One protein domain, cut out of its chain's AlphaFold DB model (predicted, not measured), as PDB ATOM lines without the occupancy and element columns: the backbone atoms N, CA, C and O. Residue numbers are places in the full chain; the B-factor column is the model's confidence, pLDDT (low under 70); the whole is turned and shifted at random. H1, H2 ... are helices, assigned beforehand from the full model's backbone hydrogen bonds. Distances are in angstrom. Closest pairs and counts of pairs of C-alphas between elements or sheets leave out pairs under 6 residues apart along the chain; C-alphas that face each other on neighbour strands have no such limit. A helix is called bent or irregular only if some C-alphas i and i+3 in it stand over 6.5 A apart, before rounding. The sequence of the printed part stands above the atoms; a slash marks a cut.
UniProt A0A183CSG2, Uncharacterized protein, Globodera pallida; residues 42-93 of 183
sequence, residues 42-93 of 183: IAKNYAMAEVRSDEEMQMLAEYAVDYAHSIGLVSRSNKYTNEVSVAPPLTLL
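This is residues 42 to 93 of the 183 residues of an uncharacterized protein of Globodera pallida (UniProt A0A183CSG2). What shape is this? Two helices, H1 then the longer H2, make an L, and from the far end of H2 an unnamed stretch, residues 71 to 93, runs out into a loop and folds back toward H1. How is it built? The printed part has 52 residues with two named helices, no named strand, class all helix. How compact is it? It is loose, with a radius of gyration of the C-alphas of 14.0 A and spans of 43 by 20 by 17 A.

Where is H1? It holds residues 42 to 50, from C-alpha 42 at (92.388, 130.815, 78.082), and is irregular: C-alphas 44 and 47 are 8.0 A apart. Where is H2? It holds residues 54 to 70, 24.3 A long, ending at C-alpha 70 at (111.885, 110.204, 65.623).

Do the helices touch? H1 and H2 are apart, joined by a tight link of 3 residues. What of the backbone? Every O i to N i+4 pair is within hydrogen-bond range in H2, but 3 of 5 in H1. Is anything paired later? Residues 75 to 76 pair antiparallel with residues 85 to 86.

How large is it? The two C-alphas farthest apart, of Ile 42 and Tyr 80, are 43.7 A apart. Is it cut? The printed part has no cut. Where is confidence low? Residues 42 to 44 and 79 are under 70.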
ATOM      1  N   ILE A  42      91.830 131.751  79.068       53.94
ATOM      2  CA  ILE A  42      92.388 130.815  78.082       53.94
ATOM      3  C   ILE A  42      93.509 129.993  78.726       53.94
ATOM      4  O   ILE A  42      93.446 128.770  78.727       53.94
ATOM      5  N   ALA A  43      94.483 130.638  79.377       60.12
ATOM      6  CA  ALA A  43      95.645 129.940  79.936       60.12
ATOM      7  C   ALA A  43      95.299 128.925  81.045       60.12
ATOM      8  O   ALA A  43      95.966 127.901  81.163       60.12
ATOM      9  N   LYS A  44      94.262 129.176  81.856       60.12
ATOM     10  CA  LYS A  44      93.925 128.295  82.988       60.12
ATOM     11  C   LYS A  44      93.336 126.946  82.589       60.12
ATOM     12  O   LYS A  44      93.528 125.984  83.322       60.12
ATOM     13  N   ASN A  45      92.652 126.880  81.449       72.44
ATOM     14  CA  ASN A  45      91.925 125.685  81.022       72.44
ATOM     15  C   ASN A  45      92.302 125.226  79.608       72.44
ATOM     16  O   ASN A  45      91.661 124.304  79.112       72.44
ATOM     17  N   TYR A  46      93.313 125.825  78.960       85.06
ATOM     18  CA  TYR A  46      93.657 125.486  77.574       85.06
ATOM     19  C   TYR A  46      93.931 123.986  77.417       85.06
ATOM     20  O   TYR A  46      93.361 123.364  76.539       85.06
ATOM     21  N   ALA A  47      94.691 123.371  78.328       85.31
ATOM     22  CA  ALA A  47      95.013 121.951  78.229       85.31
ATOM     23  C   ALA A  47      93.758 121.059  78.257       85.31
ATOM     24  O   ALA A  47      93.672 120.098  77.502       85.31
ATOM     25  N   MET A  48      92.764 121.423  79.076       81.62
ATOM     26  CA  MET A  48      91.474 120.723  79.160       81.62
ATOM     27  C   MET A  48      90.537 121.052  77.989       81.62
ATOM     28  O   MET A  48      89.570 120.337  77.754       81.62
ATOM     29  N   ALA A  49      90.778 122.158  77.283       84.62
ATOM     30  CA  ALA A  49      90.057 122.511  76.066       84.62
ATOM     31  C   ALA A  49      90.647 121.806  74.831       84.62
ATOM     32  O   ALA A  49      89.891 121.413  73.945       84.62
ATOM     33  N   GLU A  50      91.971 121.634  74.791       86.44
ATOM     34  CA  GLU A  50      92.696 120.964  73.705       86.44
ATOM     35  C   GLU A  50      92.582 119.435  73.784       86.44
ATOM     36  O   GLU A  50      92.482 118.778  72.753       86.44
ATOM     37  N   VAL A  51      92.558 118.856  74.992       90.00
ATOM     38  CA  VAL A  51      92.420 117.404  75.202       90.00
ATOM     39  C   VAL A  51      91.041 117.094  75.772       90.00
ATOM     40  O   VAL A  51      90.749 117.413  76.924       90.00
ATOM     41  N   ARG A  52      90.169 116.485  74.960       88.94
ATOM     42  CA  ARG A  52      88.722 116.406  75.235       88.94
ATOM     43  C   ARG A  52      88.280 115.082  75.853       88.94
ATOM     44  O   ARG A  52      87.156 114.996  76.348       88.94
ATOM     45  N   SER A  53      89.122 114.053  75.810       93.19
ATOM     46  CA  SER A  53      88.849 112.741  76.403       93.19
ATOM     47  C   SER A  53      90.127 112.034  76.855       93.19
ATOM     48  O   SER A  53      91.221 112.330  76.373       93.19
ATOM     49  N   ASP A  54      89.979 111.057  77.753       93.06
ATOM     50  CA  ASP A  54      91.090 110.203  78.197       93.06
ATOM     51  C   ASP A  54      91.674 109.369  77.043       93.06
ATOM     52  O   ASP A  54      92.876 109.117  77.002       93.06
ATOM     53  N   GLU A  55      90.836 108.980  76.077       96.06
ATOM     54  CA  GLU A  55      91.264 108.266  74.868       96.06
ATOM     55  C   GLU A  55      92.146 109.154  73.978       96.06
ATOM     56  O   GLU A  55      93.232 108.742  73.577       96.06
ATOM     57  N   GLU A  56      91.732 110.404  73.738       94.38
ATOM     58  CA  GLU A  56      92.527 111.384  72.987       94.38
ATOM     59  C   GLU A  56      93.850 111.685  73.704       94.38
ATOM     60  O   GLU A  56      94.902 111.740  73.068       94.38
ATOM     61  N   MET A  57      93.821 111.810  75.034       94.44
ATOM     62  CA  MET A  57      95.014 112.010  75.859       94.44
ATOM     63  C   MET A  57      96.027 110.874  75.690       94.44
ATOM     64  O   MET A  57      97.206 111.139  75.445       94.44
ATOM     65  N   GLN A  58      95.571 109.620  75.774       95.62
ATOM     66  CA  GLN A  58      96.430 108.448  75.629       95.62
ATOM     67  C   GLN A  58      97.037 108.365  74.222       95.62
ATOM     68  O   GLN A  58      98.243 108.159  74.087       95.62
ATOM     69  N   MET A  59      96.232 108.607  73.181       96.88
ATOM     70  CA  MET A  59      96.712 108.635  71.796       96.88
ATOM     71  C   MET A  59      97.784 109.710  71.576       96.88
ATOM     72  O   MET A  59      98.806 109.450  70.941       96.88
ATOM     73  N   LEU A  60      97.576 110.920  72.107       96.31
ATOM     74  CA  LEU A  60      98.549 112.008  72.006       96.31
ATOM     75  C   LEU A  60      99.829 111.703  72.793       96.31
ATOM     76  O   LEU A  60     100.917 112.039  72.328       96.31
ATOM     77  N   ALA A  61      99.718 111.069  73.962       95.69
ATOM     78  CA  ALA A  61     100.870 110.680  74.769       95.69
ATOM     79  C   ALA A  61     101.742 109.635  74.055       95.69
ATOM     80  O   ALA A  61     102.961 109.792  74.002       95.69
ATOM     81  N   GLU A  62     101.127 108.610  73.459       96.31
ATOM     82  CA  GLU A  62     101.828 107.608  72.644       96.31
ATOM     83  C   GLU A  62     102.503 108.257  71.434       96.31
ATOM     84  O   GLU A  62     103.708 108.091  71.227       96.31
ATOM     85  N   TYR A  63     101.765 109.101  70.706       97.12
ATOM     86  CA  TYR A  63     102.312 109.856  69.582       97.12
ATOM     87  C   TYR A  63     103.507 110.728  69.992       97.12
ATOM     88  O   TYR A  63     104.511 110.772  69.285       97.12
ATOM     89  N   ALA A  64     103.432 111.416  71.134       97.06
ATOM     90  CA  ALA A  64     104.512 112.270  71.618       97.06
ATOM     91  C   ALA A  64     105.789 111.473  71.924       97.06
ATOM     92  O   ALA A  64     106.888 111.951  71.641       97.06
ATOM     93  N   VAL A  65     105.659 110.254  72.458       96.81
ATOM     94  CA  VAL A  65     106.799 109.360  72.712       96.81
ATOM     95  C   VAL A  65     107.431 108.889  71.404       96.81
ATOM     96  O   VAL A  65     108.657 108.961  71.266       96.81
ATOM     97  N   ASP A  66     106.629 108.447  70.438       97.00
ATOM     98  CA  ASP A  66     107.125 108.020  69.124       97.00
ATOM     99  C   ASP A  66     107.795 109.181  68.383       97.00
ATOM    100  O   ASP A  66     108.901 109.053  67.845       97.00
ATOM    101  N   TYR A  67     107.165 110.356  68.419       97.81
ATOM    102  CA  TYR A  67     107.705 111.562  67.815       97.81
ATOM    103  C   TYR A  67     109.027 111.977  68.470       97.81
ATOM    104  O   TYR A  67     109.985 112.268  67.752       97.81
ATOM    105  N   ALA A  68     109.129 111.922  69.803       97.69
ATOM    106  CA  ALA A  68     110.364 112.203  70.531       97.69
ATOM    107  C   ALA A  68     111.523 111.303  70.066       97.69
ATOM    108  O   ALA A  68     112.619 111.802  69.801       97.69
ATOM    109  N   HIS A  69     111.273 110.003  69.865       96.56
ATOM    110  CA  HIS A  69     112.270 109.095  69.291       96.56
ATOM    111  C   HIS A  69     112.640 109.474  67.854       96.56
ATOM    112  O   HIS A  69     113.823 109.480  67.512       96.56
ATOM    113  N   SER A  70     111.657 109.844  67.029       97.38
ATOM    114  CA  SER A  70     111.885 110.204  65.623       97.38
ATOM    115  C   SER A  70     112.773 111.443  65.434       97.38
ATOM    116  O   SER A  70     113.493 111.527  64.441       97.38
ATOM    117  N   ILE A  71     112.767 112.378  66.396       97.38
ATOM    118  CA  ILE A  71     113.567 113.616  66.358       97.38
ATOM    119  C   ILE A  71     114.832 113.559  67.228       97.38
ATOM    120  O   ILE A  71     115.545 114.554  67.343       97.38
ATOM    121  N   GLY A  72     115.117 112.420  67.868       96.06
ATOM    122  CA  GLY A  72     116.274 112.263  68.754       96.06
ATOM    123  C   GLY A  72     116.134 112.930  70.129       96.06
ATOM    124  O   GLY A  72     117.130 113.069  70.840       96.06
ATOM    125  N   LEU A  73     114.920 113.311  70.540       96.88
ATOM    126  CA  LEU A  73     114.623 113.753  71.903       96.88
ATOM    127  C   LEU A  73     114.544 112.526  72.822       96.88
ATOM    128  O   LEU A  73     113.469 112.063  73.194       96.88
ATOM    129  N   VAL A  74     115.703 111.968  73.162       94.62
ATOM    130  CA  VAL A  74     115.810 110.733  73.941       94.62
ATOM    131  C   VAL A  74     116.824 110.852  75.074       94.62
ATOM    132  O   VAL A  74     117.716 111.697  75.080       94.62
ATOM    133  N   SER A  75     116.686 109.983  76.063       91.88
ATOM    134  CA  SER A  75     117.597 109.806  77.188       91.88
ATOM    135  C   SER A  75     117.923 108.328  77.368       91.88
ATOM    136  O   SER A  75     117.206 107.450  76.890       91.88
ATOM    137  N   ARG A  76     119.028 108.029  78.055       90.56
ATOM    138  CA  ARG A  76     119.392 106.641  78.370       90.56
ATOM    139  C   ARG A  76     118.389 106.050  79.358       90.56
ATOM    140  O   ARG A  76     118.076 106.692  80.358       90.56
ATOM    141  N   SER A  77     117.949 104.816  79.119       86.25
ATOM    142  CA  SER A  77     117.077 104.092  80.058       86.25
ATOM    143  C   SER A  77     117.810 103.657  81.336       86.25
ATOM    144  O   SER A  77     117.214 103.580  82.407       86.25
ATOM    145  N   ASN A  78     119.123 103.412  81.238       77.69
ATOM    146  CA  ASN A  78     120.016 103.069  82.342       77.69
ATOM    147  C   ASN A  78     121.268 103.960  82.296       77.69
ATOM    148  O   ASN A  78     121.769 104.308  81.230       77.69
ATOM    149  N   LYS A  79     121.814 104.307  83.464       66.69
ATOM    150  CA  LYS A  79     122.963 105.211  83.613       66.69
ATOM    151  C   LYS A  79     124.249 104.712  82.936       66.69
ATOM    152  O   LYS A  79     125.139 105.526  82.702       66.69
ATOM    153  N   TYR A  80     124.349 103.422  82.603       71.62
ATOM    154  CA  TYR A  80     125.624 102.792  82.235       71.62
ATOM    155  C   TYR A  80     125.706 102.201  80.821       71.62
ATOM    156  O   TYR A  80     126.796 101.797  80.426       71.62
ATOM    157  N   THR A  81     124.618 102.159  80.040       77.31
ATOM    158  CA  THR A  81     124.650 101.617  78.666       77.31
ATOM    159  C   THR A  81     123.959 102.549  77.668       77.31
ATOM    160  O   THR A  81     123.091 103.342  78.029       77.31
ATOM    161  N   ASN A  82     124.381 102.476  76.401       80.44
ATOM    162  CA  ASN A  82     123.789 103.220  75.277       80.44
ATOM    163  C   ASN A  82     122.844 102.347  74.430       80.44
ATOM    164  O   ASN A  82     122.494 102.724  73.320       80.44
ATOM    165  N   GLU A  83     122.486 101.158  74.913       84.56
ATOM    166  CA  GLU A  83     121.775 100.147  74.119       84.56
ATOM    167  C   GLU A  83     120.285 100.458  73.963       84.56
ATOM    168  O   GLU A  83     119.681 100.109  72.953       84.56
ATOM    169  N   VAL A  84     119.697 101.118  74.964       88.81
ATOM    170  CA  VAL A  84     118.267 101.426  75.011       88.81
ATOM    171  C   VAL A  84     118.072 102.896  75.358       88.81
ATOM    172  O   VAL A  84     118.543 103.389  76.390       88.81
ATOM    173  N   SER A  85     117.335 103.582  74.493       91.81
ATOM    174  CA  SER A  85     116.877 104.950  74.691       91.81
ATOM    175  C   SER A  85     115.398 104.985  75.062       91.81
ATOM    176  O   SER A  85     114.629 104.123  74.648       91.81
ATOM    177  N   VAL A  86     115.008 105.995  75.829       93.31
ATOM    178  CA  VAL A  86     113.616 106.302  76.176       93.31
ATOM    179  C   VAL A  86     113.368 107.789  75.965       93.31
ATOM    180  O   VAL A  86     114.301 108.588  76.063       93.31
ATOM    181  N   ALA A  87     112.123 108.189  75.716       94.31
ATOM    182  CA  ALA A  87     111.768 109.604  75.737       94.31
ATOM    183  C   ALA A  87     112.014 110.180  77.154       94.31
ATOM    184  O   ALA A  87     111.694 109.511  78.145       94.31
ATOM    185  N   PRO A  88     112.605 111.383  77.292       93.75
ATOM    186  CA  PRO A  88     112.721 112.038  78.588       93.75
ATOM    187  C   PRO A  88     111.331 112.439  79.113       93.75
ATOM    188  O   PRO A  88     110.385 112.540  78.331       93.75
ATOM    189  N   PRO A  89     111.186 112.728  80.418       93.62
ATOM    190  CA  PRO A  89     109.962 113.328  80.937       93.62
ATOM    191  C   PRO A  89     109.646 114.635  80.193       93.62
ATOM    192  O   PRO A  89     110.478 115.542  80.157       93.62
ATOM    193  N   LEU A  90     108.451 114.727  79.610       93.69
ATOM    194  CA  LEU A  90     107.990 115.874  78.829       93.69
ATOM    195  C   LEU A  90     106.547 116.233  79.189       93.69
ATOM    196  O   LEU A  90     105.770 115.381  79.620       93.69
ATOM    197  N   THR A  91     106.187 117.504  79.026       94.50
ATOM    198  CA  THR A  91     104.795 117.949  79.130       94.50
ATOM    199  C   THR A  91     104.096 117.710  77.799       94.50
ATOM    200  O   THR A  91     104.645 118.050  76.755       94.50
ATOM    201  N   LEU A  92     102.882 117.156  77.826       93.56
ATOM    202  CA  LEU A  92     102.132 116.853  76.601       93.56
ATOM    203  C   LEU A  92     101.846 118.107  75.760       93.56
ATOM    204  O   LEU A  92     101.891 118.068  74.536       93.56
ATOM    205  N   LEU A  93     101.571 119.220  76.437       93.25
ATOM    206  CA  LEU A  93     101.287 120.517  75.837       93.25
ATOM    207  C   LEU A  93     102.242 121.585  76.400       93.25
ATOM    208  O   LEU A  93     102.717 121.443  77.533       93.25
TER     209      LEU A  93